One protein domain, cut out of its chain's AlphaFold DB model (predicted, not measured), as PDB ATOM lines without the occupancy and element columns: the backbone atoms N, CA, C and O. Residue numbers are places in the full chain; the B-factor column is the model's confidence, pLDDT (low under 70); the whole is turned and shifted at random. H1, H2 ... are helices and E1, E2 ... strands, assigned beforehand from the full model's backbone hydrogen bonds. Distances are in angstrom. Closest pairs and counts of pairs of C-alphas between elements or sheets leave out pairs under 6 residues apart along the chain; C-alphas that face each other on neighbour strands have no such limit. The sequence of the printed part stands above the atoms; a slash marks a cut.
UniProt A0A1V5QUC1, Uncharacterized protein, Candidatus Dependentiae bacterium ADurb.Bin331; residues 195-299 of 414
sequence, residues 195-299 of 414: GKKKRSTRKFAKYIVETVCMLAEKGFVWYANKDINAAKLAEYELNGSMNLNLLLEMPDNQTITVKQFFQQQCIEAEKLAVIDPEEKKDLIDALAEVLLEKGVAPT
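Overview. This is residues 195 to 299 of the 414 residues of an uncharacterized protein of Candidatus Dependentiae bacterium ADurb.Bin331 (UniProt A0A1V5QUC1). Picture a long, thin helical loop: H1 and then H2 make the outgoing leg, a small hairpin of two short strands, E1 and E2, sits at the far turn, and H3 and H4 make the way back beside H1. The returning leg meets H1 in two places, H3 at the far part of H1 and H4 crossing it nearer its first residues. The printed part has 105 residues, with four named helices and two named strands in the order H1, H2, E1, E2, H3, H4; the sheet E1 - E2 is antiparallel and the class is mostly helix. The whole is extended, with a radius of gyration of the C-alphas of 21.1 A, and its outline is a rod spanning 62 by 30 by 15 A.

Along the chain. Find C-alpha 195 at (297.093, 236.486, 247.034); from there H1, residues 195 to 224, runs 43.0 A to C-alpha 224 at (282.519, 276.330, 254.074). Next comes H2, residues 230 to 238, 12.3 A long. Look then for E1, residues 247 to 249, 6.6 A, and E2, residues 255 to 257, 6.9 A. H3 follows at once, residues 258 to 273, 22.4 A. H4, residues 277 to 293, runs 24.5 A and ends at C-alpha 293, (302.810, 244.832, 256.892).

Arrangement. Start at H1, which touches H4: their closest C-alphas, those of Arg 202 and Ala 288, are 4.9 A apart. These two run opposite ways at a steep tilt of 47 degrees. H1 also touches H3, with residues 216 to 224 alone meeting residues 266 to 273; the closest C-alphas, Glu 217 and Ala 273, are 5.0 A apart, and the tilt is a shallow 23 degrees, opposite ways. H2 and H3 are close but not clearly touching, the closest C-alphas being those of Ala 230 and Gln 263, 7.7 A. At the turn, E1 and E2 form an antiparallel hairpin at 142 degrees; look for N 248 and O 256 at 2.8 A, and N 256 and O 248 at 3.0 A, within hydrogen-bond range. The closest C-alphas of E1 and H3, Leu 247 and Val 258, are 6.2 A apart. H2 and H4 are apart. In H1, H2 and H3 every O i to N i+4 pair is within hydrogen-bond range; in H4, 12 of 13 are.

Size, cuts and confidence. The two C-alphas farthest apart, those of Gly 195 and Gly 240, are 64.2 A apart, while those of Gly 195 and Thr 299, first and last printed, are 15.9 A apart. The printed part has no cut and no long link. The mean pLDDT of the printed part is 78.7; look for values under 70 at residues 227 to 231, 235, 240 to 242, 244 and 295 to 299.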
ATOM      1  N   GLY A 195     297.885 235.778 248.045       74.12
ATOM      2  CA  GLY A 195     297.093 236.486 247.034       74.12
ATOM      3  C   GLY A 195     295.721 236.951 247.543       74.12
ATOM      4  O   GLY A 195     295.287 238.062 247.221       74.12
ATOM      5  N   LYS A 196     295.052 236.154 248.390       74.44
ATOM      6  CA  LYS A 196     293.766 236.511 249.011       74.44
ATOM      7  C   LYS A 196     293.947 237.612 250.062       74.44
ATOM      8  O   LYS A 196     293.180 238.576 250.031       74.44
ATOM      9  N   LYS A 197     295.011 237.550 250.883       74.81
ATOM     10  CA  LYS A 197     295.401 238.637 251.809       74.81
ATOM     11  C   LYS A 197     295.633 239.949 251.059       74.81
ATOM     12  O   LYS A 197     294.990 240.949 251.374       74.81
ATOM     13  N   LYS A 198     296.477 239.942 250.014       78.19
ATOM     14  CA  LYS A 198     296.788 241.135 249.197       78.19
ATOM     15  C   LYS A 198     295.537 241.735 248.546       78.19
ATOM     16  O   LYS A 198     295.361 242.951 248.567       78.19
ATOM     17  N   ARG A 199     294.629 240.900 248.024       80.56
ATOM     18  CA  ARG A 199     293.381 241.360 247.391       80.56
ATOM     19  C   ARG A 199     292.354 241.903 248.392       80.56
ATOM     20  O   ARG A 199     291.751 242.934 248.107       80.56
ATOM     21  N   SER A 200     292.150 241.245 249.535       77.62
ATOM     22  CA  SER A 200     291.219 241.711 250.581       77.62
ATOM     23  C   SER A 200     291.718 243.006 251.228       77.62
ATOM     24  O   SER A 200     290.984 243.989 251.304       77.62
ATOM     25  N   THR A 201     293.005 243.068 251.570       80.44
ATOM     26  CA  THR A 201     293.600 244.245 252.214       80.44
ATOM     27  C   THR A 201     293.587 245.476 251.301       80.44
ATOM     28  O   THR A 201     293.210 246.557 251.746       80.44
ATOM     29  N   ARG A 202     293.873 245.328 249.994       84.00
ATOM     30  CA  ARG A 202     293.774 246.445 249.032       84.00
ATOM     31  C   ARG A 202     292.331 246.922 248.813       84.00
ATOM     32  O   ARG A 202     292.103 248.118 248.668       84.00
ATOM     33  N   LYS A 203     291.339 246.020 248.833       83.00
ATOM     34  CA  LYS A 203     289.914 246.411 248.843       83.00
ATOM     35  C   LYS A 203     289.559 247.206 250.102       83.00
ATOM     36  O   LYS A 203     288.880 248.219 250.003       83.00
ATOM     37  N   PHE A 204     290.009 246.753 251.272       81.12
ATOM     38  CA  PHE A 204     289.743 247.415 252.550       81.12
ATOM     39  C   PHE A 204     290.368 248.810 252.606       81.12
ATOM     40  O   PHE A 204     289.671 249.768 252.932       81.12
ATOM     41  N   ALA A 205     291.626 248.942 252.173       83.56
ATOM     42  CA  ALA A 205     292.285 250.231 251.988       83.56
ATOM     43  C   ALA A 205     291.476 251.152 251.061       83.56
ATOM     44  O   ALA A 205     291.202 252.294 251.424       83.56
ATOM     45  N   LYS A 206     290.998 250.629 249.919       87.00
ATOM     46  CA  LYS A 206     290.102 251.361 249.014       87.00
ATOM     47  C   LYS A 206     288.837 251.857 249.712       87.00
ATOM     48  O   LYS A 206     288.520 253.030 249.569       87.00
ATOM     49  N   TYR A 207     288.136 251.018 250.474       83.56
ATOM     50  CA  TYR A 207     286.922 251.441 251.180       83.56
ATOM     51  C   TYR A 207     287.197 252.469 252.283       83.56
ATOM     52  O   TYR A 207     286.416 253.408 252.431       83.56
ATOM     53  N   ILE A 208     288.294 252.331 253.035       83.31
ATOM     54  CA  ILE A 208     288.682 253.309 254.061       83.31
ATOM     55  C   ILE A 208     288.992 254.656 253.410       83.31
ATOM     56  O   ILE A 208     288.390 255.652 253.800       83.31
ATOM     57  N   VAL A 209     289.865 254.696 252.399       85.94
ATOM     58  CA  VAL A 209     290.231 255.949 251.715       85.94
ATOM     59  C   VAL A 209     289.027 256.570 251.015       85.94
ATOM     60  O   VAL A 209     288.791 257.757 251.180       85.94
ATOM     61  N   GLU A 210     288.205 255.787 250.311       85.19
ATOM     62  CA  GLU A 210     286.976 256.286 249.678       85.19
ATOM     63  C   GLU A 210     286.020 256.909 250.714       85.19
ATOM     64  O   GLU A 210     285.470 257.980 250.470       85.19
ATOM     65  N   THR A 211     285.883 256.303 251.899       81.56
ATOM     66  CA  THR A 211     285.045 256.839 252.988       81.56
ATOM     67  C   THR A 211     285.652 258.091 253.625       81.56
ATOM     68  O   THR A 211     284.935 259.057 253.870       81.56
ATOM     69  N   VAL A 212     286.964 258.099 253.889       82.62
ATOM     70  CA  VAL A 212     287.668 259.236 254.504       82.62
ATOM     71  C   VAL A 212     287.701 260.430 253.554       82.62
ATOM     72  O   VAL A 212     287.380 261.533 253.980       82.62
ATOM     73  N   CYS A 213     287.998 260.223 252.268       85.19
ATOM     74  CA  CYS A 213     287.950 261.278 251.259       85.19
ATOM     75  C   CYS A 213     286.526 261.806 251.059       85.19
ATOM     76  O   CYS A 213     286.347 263.015 251.063       85.19
ATOM     77  N   MET A 214     285.505 260.941 250.975       83.12
ATOM     78  CA  MET A 214     284.109 261.392 250.877       83.12
ATOM     79  C   MET A 214     283.681 262.204 252.112       83.12
ATOM     80  O   MET A 214     282.968 263.201 251.983       83.12
ATOM     81  N   LEU A 215     284.108 261.797 253.312       84.75
ATOM     82  CA  LEU A 215     283.813 262.517 254.549       84.75
ATOM     83  C   LEU A 215     284.590 263.839 254.645       84.75
ATOM     84  O   LEU A 215     284.038 264.815 255.142       84.75
ATOM     85  N   ALA A 216     285.827 263.893 254.146       83.38
ATOM     86  CA  ALA A 216     286.619 265.116 254.052       83.38
ATOM     87  C   ALA A 216     286.012 266.099 253.039       83.38
ATOM     88  O   ALA A 216     285.769 267.247 253.394       83.38
ATOM     89  N   GLU A 217     285.663 265.638 251.836       84.75
ATOM     90  CA  GLU A 217     284.970 266.415 250.797       84.75
ATOM     91  C   GLU A 217     283.656 267.002 251.325       84.75
ATOM     92  O   GLU A 217     283.442 268.214 251.304       84.75
ATOM     93  N   LYS A 218     282.771 266.155 251.870       81.62
ATOM     94  CA  LYS A 218     281.483 266.613 252.412       81.62
ATOM     95  C   LYS A 218     281.636 267.438 253.690       81.62
ATOM     96  O   LYS A 218     280.840 268.348 253.899       81.62
ATOM     97  N   GLY A 219     282.644 267.161 254.514       82.31
ATOM     98  CA  GLY A 219     282.966 267.935 255.713       82.31
ATOM     99  C   GLY A 219     283.497 269.331 255.389       82.31
ATOM    100  O   GLY A 219     283.072 270.295 256.019       82.31
ATOM    101  N   PHE A 220     284.350 269.456 254.369       82.12
ATOM    102  CA  PHE A 220     284.862 270.732 253.869       82.12
ATOM    103  C   PHE A 220     283.734 271.586 253.287       82.12
ATOM    104  O   PHE A 220     283.559 272.728 253.704       82.12
ATOM    105  N   VAL A 221     282.903 271.014 252.404       79.75
ATOM    106  CA  VAL A 221     281.727 271.706 251.843       79.75
ATOM    107  C   VAL A 221     280.746 272.111 252.947       79.75
ATOM    108  O   VAL A 221     280.236 273.228 252.930       79.75
ATOM    109  N   TRP A 222     280.501 271.247 253.940       81.94
ATOM    110  CA  TRP A 222     279.648 271.588 255.082       81.94
ATOM    111  C   TRP A 222     280.234 272.709 255.946       81.94
ATOM    112  O   TRP A 222     279.481 273.567 256.393       81.94
ATOM    113  N   TYR A 223     281.550 272.726 256.169       81.62
ATOM    114  CA  TYR A 223     282.225 273.769 256.940       81.62
ATOM    115  C   TYR A 223     282.204 275.118 256.207       81.62
ATOM    116  O   TYR A 223     281.836 276.126 256.806       81.62
ATOM    117  N   ALA A 224     282.526 275.129 254.910       78.69
ATOM    118  CA  ALA A 224     282.519 276.330 254.074       78.69
ATOM    119  C   ALA A 224     281.104 276.914 253.893       78.69
ATOM    120  O   ALA A 224     280.910 278.119 254.026       78.69
ATOM    121  N   ASN A 225     280.100 276.059 253.664       78.38
ATOM    122  CA  ASN A 225     278.722 276.474 253.369       78.38
ATOM    123  C   ASN A 225     277.801 276.427 254.608       78.38
ATOM    124  O   ASN A 225     276.576 276.470 254.477       78.38
ATOM    125  N   LYS A 226     278.364 276.322 255.823       73.06
ATOM    126  CA  LYS A 226     277.619 276.127 257.081       73.06
ATOM    127  C   LYS A 226     276.535 277.183 257.299       73.06
ATOM    128  O   LYS A 226     275.403 276.856 257.653       73.06
ATOM    129  N   ASP A 227     276.910 278.439 257.087       65.62
ATOM    130  CA  ASP A 227     276.070 279.609 257.340       65.62
ATOM    131  C   ASP A 227     275.462 280.173 256.024       65.62
ATOM    132  O   ASP A 227     274.586 281.037 256.059       65.62
ATOM    133  N   ILE A 228     275.862 279.611 254.870       68.06
ATOM    134  CA  ILE A 228     275.474 279.982 253.496       68.06
ATOM    135  C   ILE A 228     274.944 278.727 252.775       68.06
ATOM    136  O   ILE A 228     275.577 278.150 251.897       68.06
ATOM    137  N   ASN A 229     273.757 278.269 253.167       68.38
ATOM    138  CA  ASN A 229     273.043 277.182 252.489       68.38
ATOM    139  C   ASN A 229     271.814 277.761 251.777       68.38
ATOM    140  O   ASN A 229     271.170 278.655 252.318       68.38
ATOM    141  N   ALA A 230     271.430 277.236 250.610       65.75
ATOM    142  CA  ALA A 230     270.248 277.676 249.860       65.75
ATOM    143  C   ALA A 230     268.967 277.750 250.721       65.75
ATOM    144  O   ALA A 230     268.171 278.672 250.556       65.75
ATOM    145  N   ALA A 231     268.801 276.834 251.683       66.44
ATOM    146  CA  ALA A 231     267.705 276.887 252.656       66.44
ATOM    147  C   ALA A 231     267.815 278.084 253.623       66.44
ATOM    148  O   ALA A 231     266.820 278.747 253.894       66.44
ATOM    149  N   LYS A 232     269.025 278.406 254.101       70.06
ATOM    150  CA  LYS A 232     269.279 279.567 254.971       70.06
ATOM    151  C   LYS A 232     269.125 280.888 254.229       70.06
ATOM    152  O   LYS A 232     268.560 281.817 254.784       70.06
ATOM    153  N   LEU A 233     269.540 280.956 252.965       71.75
ATOM    154  CA  LEU A 233     269.285 282.116 252.110       71.75
ATOM    155  C   LEU A 233     267.781 282.377 251.961       71.75
ATOM    156  O   LEU A 233     267.350 283.510 252.144       71.75
ATOM    157  N   ALA A 234     266.986 281.333 251.703       70.12
ATOM    158  CA  ALA A 234     265.530 281.452 251.639       70.12
ATOM    159  C   ALA A 234     264.912 281.881 252.987       70.12
ATOM    160  O   ALA A 234     264.003 282.703 253.001       70.12
ATOM    161  N   GLU A 235     265.425 281.394 254.124       68.31
ATOM    162  CA  GLU A 235     265.028 281.894 255.452       68.31
ATOM    163  C   GLU A 235     265.391 283.380 255.652       68.31
ATOM    164  O   GLU A 235     264.592 284.130 256.210       68.31
ATOM    165  N   TYR A 236     266.566 283.835 255.196       73.31
ATOM    166  CA  TYR A 236     266.984 285.236 255.331       73.31
ATOM    167  C   TYR A 236     266.186 286.199 254.435       73.31
ATOM    168  O   TYR A 236     265.962 287.342 254.847       73.31
ATOM    169  N   GLU A 237     265.737 285.732 253.263       72.25
ATOM    170  CA  GLU A 237     264.787 286.425 252.378       72.25
ATOM    171  C   GLU A 237     263.399 286.512 253.033       72.25
ATOM    172  O   GLU A 237     262.855 287.604 253.182       72.25
ATOM    173  N   LEU A 238     262.865 285.380 253.514       70.19
ATOM    174  CA  LEU A 238     261.550 285.293 254.163       70.19
ATOM    175  C   LEU A 238     261.458 286.157 255.432       70.19
ATOM    176  O   LEU A 238     260.445 286.806 255.674       70.19
ATOM    177  N   ASN A 239     262.526 286.193 256.233       75.88
ATOM    178  CA  ASN A 239     262.597 286.992 257.457       75.88
ATOM    179  C   ASN A 239     262.871 288.490 257.195       75.88
ATOM    180  O   ASN A 239     263.068 289.243 258.147       75.88
ATOM    181  N   GLY A 240     262.963 288.931 255.931       67.94
ATOM    182  CA  GLY A 240     263.250 290.324 255.555       67.94
ATOM    183  C   GLY A 240     264.655 290.821 255.927       67.94
ATOM    184  O   GLY A 240     264.957 292.004 255.790       67.94
ATOM    185  N   SER A 241     265.522 289.926 256.409       69.25
ATOM    186  CA  SER A 241     266.853 290.250 256.938       69.25
ATOM    187  C   SER A 241     267.928 290.434 255.863       69.25
ATOM    188  O   SER A 241     268.929 291.105 256.108       69.25
ATOM    189  N   MET A 242     267.733 289.861 254.670       66.94
ATOM    190  CA  MET A 242     268.651 290.000 253.540       66.94
ATOM    191  C   MET A 242     267.880 290.047 252.219       66.94
ATOM    192  O   MET A 242     267.199 289.094 251.849       66.94
ATOM    193  N   ASN A 243     268.046 291.134 251.465       72.88
ATOM    194  CA  ASN A 243     267.528 291.227 250.102       72.88
ATOM    195  C   ASN A 243     268.418 290.417 249.152       72.88
ATOM    196  O   ASN A 243     269.441 290.911 248.681       72.88
ATOM    197  N   LEU A 244     268.014 289.186 248.830       69.12
ATOM    198  CA  LEU A 244     268.759 288.321 247.908       69.12
ATOM    199  C   LEU A 244     268.871 288.883 246.483       69.12
ATOM    200  O   LEU A 244     269.771 288.469 245.758       69.12
ATOM    201  N   ASN A 245     267.992 289.818 246.106       76.06
ATOM    202  CA  ASN A 245     267.998 290.527 244.821       76.06
ATOM    203  C   ASN A 245     268.947 291.740 244.779       76.06
ATOM    204  O   ASN A 245     269.083 292.363 243.727       76.06
ATOM    205  N   LEU A 246     269.601 292.091 245.895       76.69
ATOM    206  CA  LEU A 246     270.592 293.166 245.923       76.69
ATOM    207  C   LEU A 246     271.751 292.842 244.966       76.69
ATOM    208  O   LEU A 246     272.193 291.695 244.875       76.69
ATOM    209  N   LEU A 247     272.235 293.857 244.254       78.94
ATOM    210  CA  LEU A 247     273.410 293.760 243.395       78.94
ATOM    211  C   LEU A 247     274.663 294.025 244.237       78.94
ATOM    212  O   LEU A 247     274.757 295.054 244.904       78.94
ATOM    213  N   LEU A 248     275.608 293.090 244.205       76.06
ATOM    214  CA  LEU A 248     276.960 293.254 244.724       76.06
ATOM    215  C   LEU A 248     277.877 293.669 243.572       76.06
ATOM    216  O   LEU A 248     277.870 293.028 242.521       76.06
ATOM    217  N   GLU A 249     278.686 294.703 243.787       76.19
ATOM    218  CA  GLU A 249     279.833 294.997 242.927       76.19
ATOM    219  C   GLU A 249     280.998 294.091 243.337       76.19
ATOM    220  O   GLU A 249     281.484 294.141 244.468       76.19
ATOM    221  N   MET A 250     281.421 293.225 242.417       80.25
ATOM    222  CA  MET A 250     282.564 292.335 242.599       80.25
ATOM    223  C   MET A 250     283.890 293.060 242.301       80.25
ATOM    224  O   MET A 250     283.898 294.061 241.577       80.25
ATOM    225  N   PRO A 251     285.042 292.557 242.798       72.81
ATOM    226  CA  PRO A 251     286.353 293.194 242.595       72.81
ATOM    227  C   PRO A 251     286.791 293.332 241.127       72.81
ATOM    228  O   PRO A 251     287.719 294.078 240.823       72.81
ATOM    229  N   ASP A 252     286.144 292.603 240.219       75.25
ATOM    230  CA  ASP A 252     286.359 292.611 238.772       75.25
ATOM    231  C   ASP A 252     285.416 293.572 238.013       75.25
ATOM    232  O   ASP A 252     285.441 293.611 236.785       75.25
ATOM    233  N   ASN A 253     284.645 294.401 238.731       74.88
ATOM    234  CA  ASN A 253     283.603 295.308 238.223       74.88
ATOM    235  C   ASN A 253     282.362 294.597 237.645       74.88
ATOM    236  O   ASN A 253     281.577 295.220 236.928       74.88
ATOM    237  N   GLN A 254     282.144 293.313 237.950       76.12
ATOM    238  CA  GLN A 254     280.882 292.651 237.620       76.12
ATOM    239  C   GLN A 254     279.827 292.920 238.699       76.12
ATOM    240  O   GLN A 254     280.076 292.761 239.893       76.12
ATOM    241  N   THR A 255     278.617 293.296 238.283       78.62
ATOM    242  CA  THR A 255     277.456 293.387 239.177       78.62
ATOM    243  C   THR A 255     276.708 292.061 239.169       78.62
ATOM    244  O   THR A 255     276.060 291.730 238.173       78.62
ATOM    245  N   ILE A 256     276.766 291.316 240.271       82.38
ATOM    246  CA  ILE A 256     276.040 290.050 240.427       82.38
ATOM    247  C   ILE A 256     275.063 290.127 241.592       82.38
ATOM    248  O   ILE A 256     275.296 290.791 242.599       82.38
ATOM    249  N   THR A 257     273.938 289.438 241.465       83.50
ATOM    250  CA  THR A 257     272.933 289.367 242.525       83.50
ATOM    251  C   THR A 257     273.468 288.567 243.725       83.50
ATOM    252  O   THR A 257     274.091 287.526 243.521       83.50
ATOM    253  N   VAL A 258     273.179 288.979 244.969       77.69
ATOM    254  CA  VAL A 258     273.582 288.270 246.212       77.69
ATOM    255  C   VAL A 258     273.286 286.763 246.132       77.69
ATOM    256  O   VAL A 258     274.127 285.931 246.473       77.69
ATOM    257  N   LYS A 259     272.111 286.394 245.601       76.31
ATOM    258  CA  LYS A 259     271.721 285.000 245.334       76.31
ATOM    259  C   LYS A 259     272.697 284.246 244.422       76.31
ATOM    260  O   LYS A 259     273.018 283.094 244.703       76.31
ATOM    261  N   GLN A 260     273.147 284.878 243.338       80.06
ATOM    262  CA  GLN A 260     274.073 284.282 242.372       80.06
ATOM    263  C   GLN A 260     275.484 284.174 242.952       80.06
ATOM    264  O   GLN A 260     276.097 283.121 242.812       80.06
ATOM    265  N   PHE A 261     275.954 285.200 243.672       82.38
ATOM    266  CA  PHE A 261     277.245 285.171 244.367       82.38
ATOM    267  C   PHE A 261     277.355 283.969 245.310       82.38
ATOM    268  O   PHE A 261     278.272 283.162 245.187       82.38
ATOM    269  N   PHE A 262     276.377 283.783 246.200       79.31
ATOM    270  CA  PHE A 262     276.400 282.667 247.145       79.31
ATOM    271  C   PHE A 262     276.204 281.296 246.479       79.31
ATOM    272  O   PHE A 262     276.807 280.318 246.920       79.31
ATOM    273  N   GLN A 263     275.420 281.200 245.398       81.31
ATOM    274  CA  GLN A 263     275.348 279.969 244.596       81.31
ATOM    275  C   GLN A 263     276.699 279.635 243.953       81.31
ATOM    276  O   GLN A 263     277.143 278.489 244.014       81.31
ATOM    277  N   GLN A 264     277.376 280.632 243.381       83.25
ATOM    278  CA  GLN A 264     278.693 280.481 242.772       83.25
ATOM    279  C   GLN A 264     279.753 280.108 243.815       83.25
ATOM    280  O   GLN A 264     280.519 279.179 243.575       83.25
ATOM    281  N   GLN A 265     279.724 280.733 244.994       80.38
ATOM    282  CA  GLN A 265     280.602 280.421 246.122       80.38
ATOM    283  C   GLN A 265     280.389 278.992 246.648       80.38
ATOM    284  O   GLN A 265     281.362 278.289 246.911       80.38
ATOM    285  N   CYS A 266     279.142 278.511 246.726       78.31
ATOM    286  CA  CYS A 266     278.860 277.114 247.078       78.31
ATOM    287  C   CYS A 266     279.447 276.131 246.050       78.31
ATOM    288  O   CYS A 266     280.039 275.126 246.437       78.31
ATOM    289  N   ILE A 267     279.307 276.425 244.750       81.94
ATOM    290  CA  ILE A 267     279.847 275.606 243.650       81.94
ATOM    291  C   ILE A 267     281.383 275.649 243.624       81.94
ATOM    292  O   ILE A 267     282.033 274.651 243.314       81.94
ATOM    293  N   GLU A 268     281.983 276.793 243.941       83.69
ATOM    294  CA  GLU A 268     283.432 276.954 244.058       83.69
ATOM    295  C   GLU A 268     283.985 276.165 245.251       83.69
ATOM    296  O   GLU A 268     284.948 275.419 245.086       83.69
ATOM    297  N   ALA A 269     283.316 276.220 246.407       79.81
ATOM    298  CA  ALA A 269     283.642 275.392 247.565       79.81
ATOM    299  C   ALA A 269     283.503 273.888 247.262       79.81
ATOM    300  O   ALA A 269     284.355 273.107 247.682       79.81
ATOM    301  N   GLU A 270     282.484 273.469 246.500       80.94
ATOM    302  CA  GLU A 270     282.356 272.077 246.039       80.94
ATOM    303  C   GLU A 270     283.500 271.652 245.113       80.94
ATOM    304  O   GLU A 270     284.006 270.545 245.269       80.94
ATOM    305  N   LYS A 271     283.944 272.516 244.191       82.62
ATOM    306  CA  LYS A 271     285.092 272.236 243.309       82.62
ATOM    307  C   LYS A 271     286.409 272.164 244.078       82.62
ATOM    308  O   LYS A 271     287.192 271.254 243.832       82.62
ATOM    309  N   LEU A 272     286.636 273.096 245.003       82.50
ATOM    310  CA  LEU A 272     287.849 273.161 245.822       82.50
ATOM    311  C   LEU A 272     287.943 271.996 246.822       82.50
ATOM    312  O   LEU A 272     289.039 271.617 247.220       82.50
ATOM    313  N   ALA A 273     286.805 271.411 247.208       82.19
ATOM    314  CA  ALA A 273     286.762 270.246 248.083       82.19
ATOM    315  C   ALA A 273     287.238 268.946 247.417       82.19
ATOM    316  O   ALA A 273     287.626 268.027 248.136       82.19
ATOM    317  N   VAL A 274     287.154 268.826 246.082       84.69
ATOM    318  CA  VAL A 274     287.418 267.566 245.367       84.69
ATOM    319  C   VAL A 274     288.882 267.165 245.516       84.69
ATOM    320  O   VAL A 274     289.772 267.810 244.971       84.69
ATOM    321  N   ILE A 275     289.122 266.043 246.195       84.38
ATOM    322  CA  ILE A 275     290.459 265.453 246.315       84.38
ATOM    323  C   ILE A 275     290.792 264.714 245.010       84.38
ATOM    324  O   ILE A 275     289.934 264.006 244.463       84.38
ATOM    325  N   ASP A 276     292.026 264.831 244.521       89.00
ATOM    326  CA  ASP A 276     292.429 264.271 243.228       89.00
ATOM    327  C   ASP A 276     292.273 262.725 243.193       89.00
ATOM    328  O   ASP A 276     292.653 262.026 244.145       89.00
ATOM    329  N   PRO A 277     291.687 262.134 242.128       84.25
ATOM    330  CA  PRO A 277     291.647 260.682 241.943       84.25
ATOM    331  C   PRO A 277     293.021 259.991 241.874       84.25
ATOM    332  O   PRO A 277     293.055 258.769 242.030       84.25
ATOM    333  N   GLU A 278     294.124 260.693 241.618       86.81
ATOM    334  CA  GLU A 278     295.489 260.153 241.658       86.81
ATOM    335  C   GLU A 278     296.025 260.093 243.092       86.81
ATOM    336  O   GLU A 278     296.338 258.997 243.557       86.81
ATOM    337  N   GLU A 279     295.956 261.193 243.850       85.69
ATOM    338  CA  GLU A 279     296.290 261.218 245.287       85.69
ATOM    339  C   GLU A 279     295.504 260.155 246.077       85.69
ATOM    340  O   GLU A 279     296.042 259.467 246.948       85.69
ATOM    341  N   LYS A 280     294.228 259.946 245.723       87.81
ATOM    342  CA  LYS A 280     293.400 258.857 246.264       87.81
ATOM    343  C   LYS A 280     293.982 257.469 245.994       87.81
ATOM    344  O   LYS A 280     293.888 256.613 246.870       87.81
ATOM    345  N   LYS A 281     294.538 257.195 244.807       88.25
ATOM    346  CA  LYS A 281     295.136 255.881 244.483       88.25
ATOM    347  C   LYS A 281     296.424 255.665 245.268       88.25
ATOM    348  O   LYS A 281     296.590 254.588 245.837       88.25
ATOM    349  N   ASP A 282     297.268 256.685 245.355       89.56
ATOM    350  CA  ASP A 282     298.531 256.612 246.092       89.56
ATOM    351  C   ASP A 282     298.277 256.387 247.587       89.56
ATOM    352  O   ASP A 282     298.885 255.510 248.204       89.56
ATOM    353  N   LEU A 283     297.279 257.074 248.158       86.69
ATOM    354  CA  LEU A 283     296.847 256.857 249.538       86.69
ATOM    355  C   LEU A 283     296.255 255.450 249.757       86.69
ATOM    356  O   LEU A 283     296.465 254.857 250.816       86.69
ATOM    357  N   ILE A 284     295.547 254.886 248.769       89.12
ATOM    358  CA  ILE A 284     295.044 253.500 248.815       89.12
ATOM    359  C   ILE A 284     296.192 252.497 248.821       89.12
ATOM    360  O   ILE A 284     296.147 251.546 249.601       89.12
ATOM    361  N   ASP A 285     297.191 252.676 247.963       87.31
ATOM    362  CA  ASP A 285     298.284 251.717 247.833       87.31
ATOM    363  C   ASP A 285     299.253 251.802 249.022       87.31
ATOM    364  O   ASP A 285     299.605 250.758 249.577       87.31
ATOM    365  N   ALA A 286     299.547 253.006 249.525       88.50
ATOM    366  CA  ALA A 286     300.278 253.200 250.777       88.50
ATOM    367  C   ALA A 286     299.537 252.593 251.986       88.50
ATOM    368  O   ALA A 286     300.128 251.872 252.794       88.50
ATOM    369  N   LEU A 287     298.219 252.815 252.106       84.94
ATOM    370  CA  LEU A 287     297.424 252.214 253.180       84.94
ATOM    371  C   LEU A 287     297.337 250.685 253.038       84.94
ATOM    372  O   LEU A 287     297.388 249.973 254.041       84.94
ATOM    373  N   ALA A 288     297.237 250.158 251.814       84.31
ATOM    374  CA  ALA A 288     297.234 248.720 251.561       84.31
ATOM    375  C   ALA A 288     298.566 248.066 251.956       84.31
ATOM    376  O   ALA A 288     298.550 246.970 252.519       84.31
ATOM    377  N   GLU A 289     299.701 248.723 251.707       83.81
ATOM    378  CA  GLU A 289     301.019 248.253 252.139       83.81
ATOM    379  C   GLU A 289     301.140 248.232 253.670       83.81
ATOM    380  O   GLU A 289     301.469 247.189 254.239       83.81
ATOM    381  N   VAL A 290     300.759 249.320 254.353       82.38
ATOM    382  CA  VAL A 290     300.752 249.387 255.828       82.38
ATOM    383  C   VAL A 290     299.855 248.306 256.437       82.38
ATOM    384  O   VAL A 290     300.264 247.604 257.364       82.38
ATOM    385  N   LEU A 291     298.638 248.128 255.920       81.19
ATOM    386  CA  LEU A 291     297.713 247.107 256.415       81.19
ATOM    387  C   LEU A 291     298.239 245.679 256.172       81.19
ATOM    388  O   LEU A 291     298.035 244.810 257.020       81.19
ATOM    389  N   LEU A 292     298.964 245.430 255.074       80.75
ATOM    390  CA  LEU A 292     299.620 244.140 254.828       80.75
ATOM    391  C   LEU A 292     300.800 243.903 255.779       80.75
ATOM    392  O   LEU A 292     300.915 242.818 256.345       80.75
ATOM    393  N   GLU A 293     301.642 244.912 256.004       78.56
ATOM    394  CA  GLU A 293     302.810 244.832 256.892       78.56
ATOM    395  C   GLU A 293     302.406 244.583 258.360       78.56
ATOM    396  O   GLU A 293     303.028 243.775 259.069       78.56
ATOM    397  N   LYS A 294     301.317 245.234 258.804       76.06
ATOM    398  CA  LYS A 294     300.746 245.083 260.155       76.06
ATOM    399  C   LYS A 294     299.810 243.877 260.318       76.06
ATOM    400  O   LYS A 294     299.388 243.617 261.441       76.06
ATOM    401  N   GLY A 295     299.503 243.136 259.254       64.19
ATOM    402  CA  GLY A 295     298.669 241.931 259.324       64.19
ATOM    403  C   GLY A 295     297.174 242.198 259.544       64.19
ATOM    404  O   GLY A 295     296.510 241.488 260.296       64.19
ATOM    405  N   VAL A 296     296.638 243.258 258.935       66.44
ATOM    406  CA  VAL A 296     295.249 243.705 259.101       66.44
ATOM    407  C   VAL A 296     294.477 243.524 257.791       66.44
ATOM    408  O   VAL A 296     294.387 244.440 256.977       66.44
ATOM    409  N   ALA A 297     293.862 242.352 257.604       64.31
ATOM    410  CA  ALA A 297     292.697 242.235 256.721       64.31
ATOM    411  C   ALA A 297     291.420 242.477 257.535       64.31
ATOM    412  O   ALA A 297     291.383 242.124 258.720       64.31
ATOM    413  N   PRO A 298     290.349 242.993 256.910       65.00
ATOM    414  CA  PRO A 298     289.029 242.927 257.513       65.00
ATOM    415  C   PRO A 298     288.642 241.465 257.755       65.00
ATOM    416  O   PRO A 298     288.958 240.575 256.958       65.00
ATOM    417  N   THR A 299     287.891 241.212 258.822       65.56
ATOM    418  CA  THR A 299     287.114 239.970 258.897       65.56
ATOM    419  C   THR A 299     286.027 239.985 257.807       65.56
ATOM    420  O   THR A 299     285.556 241.063 257.429       65.56
TER     421      THR A 299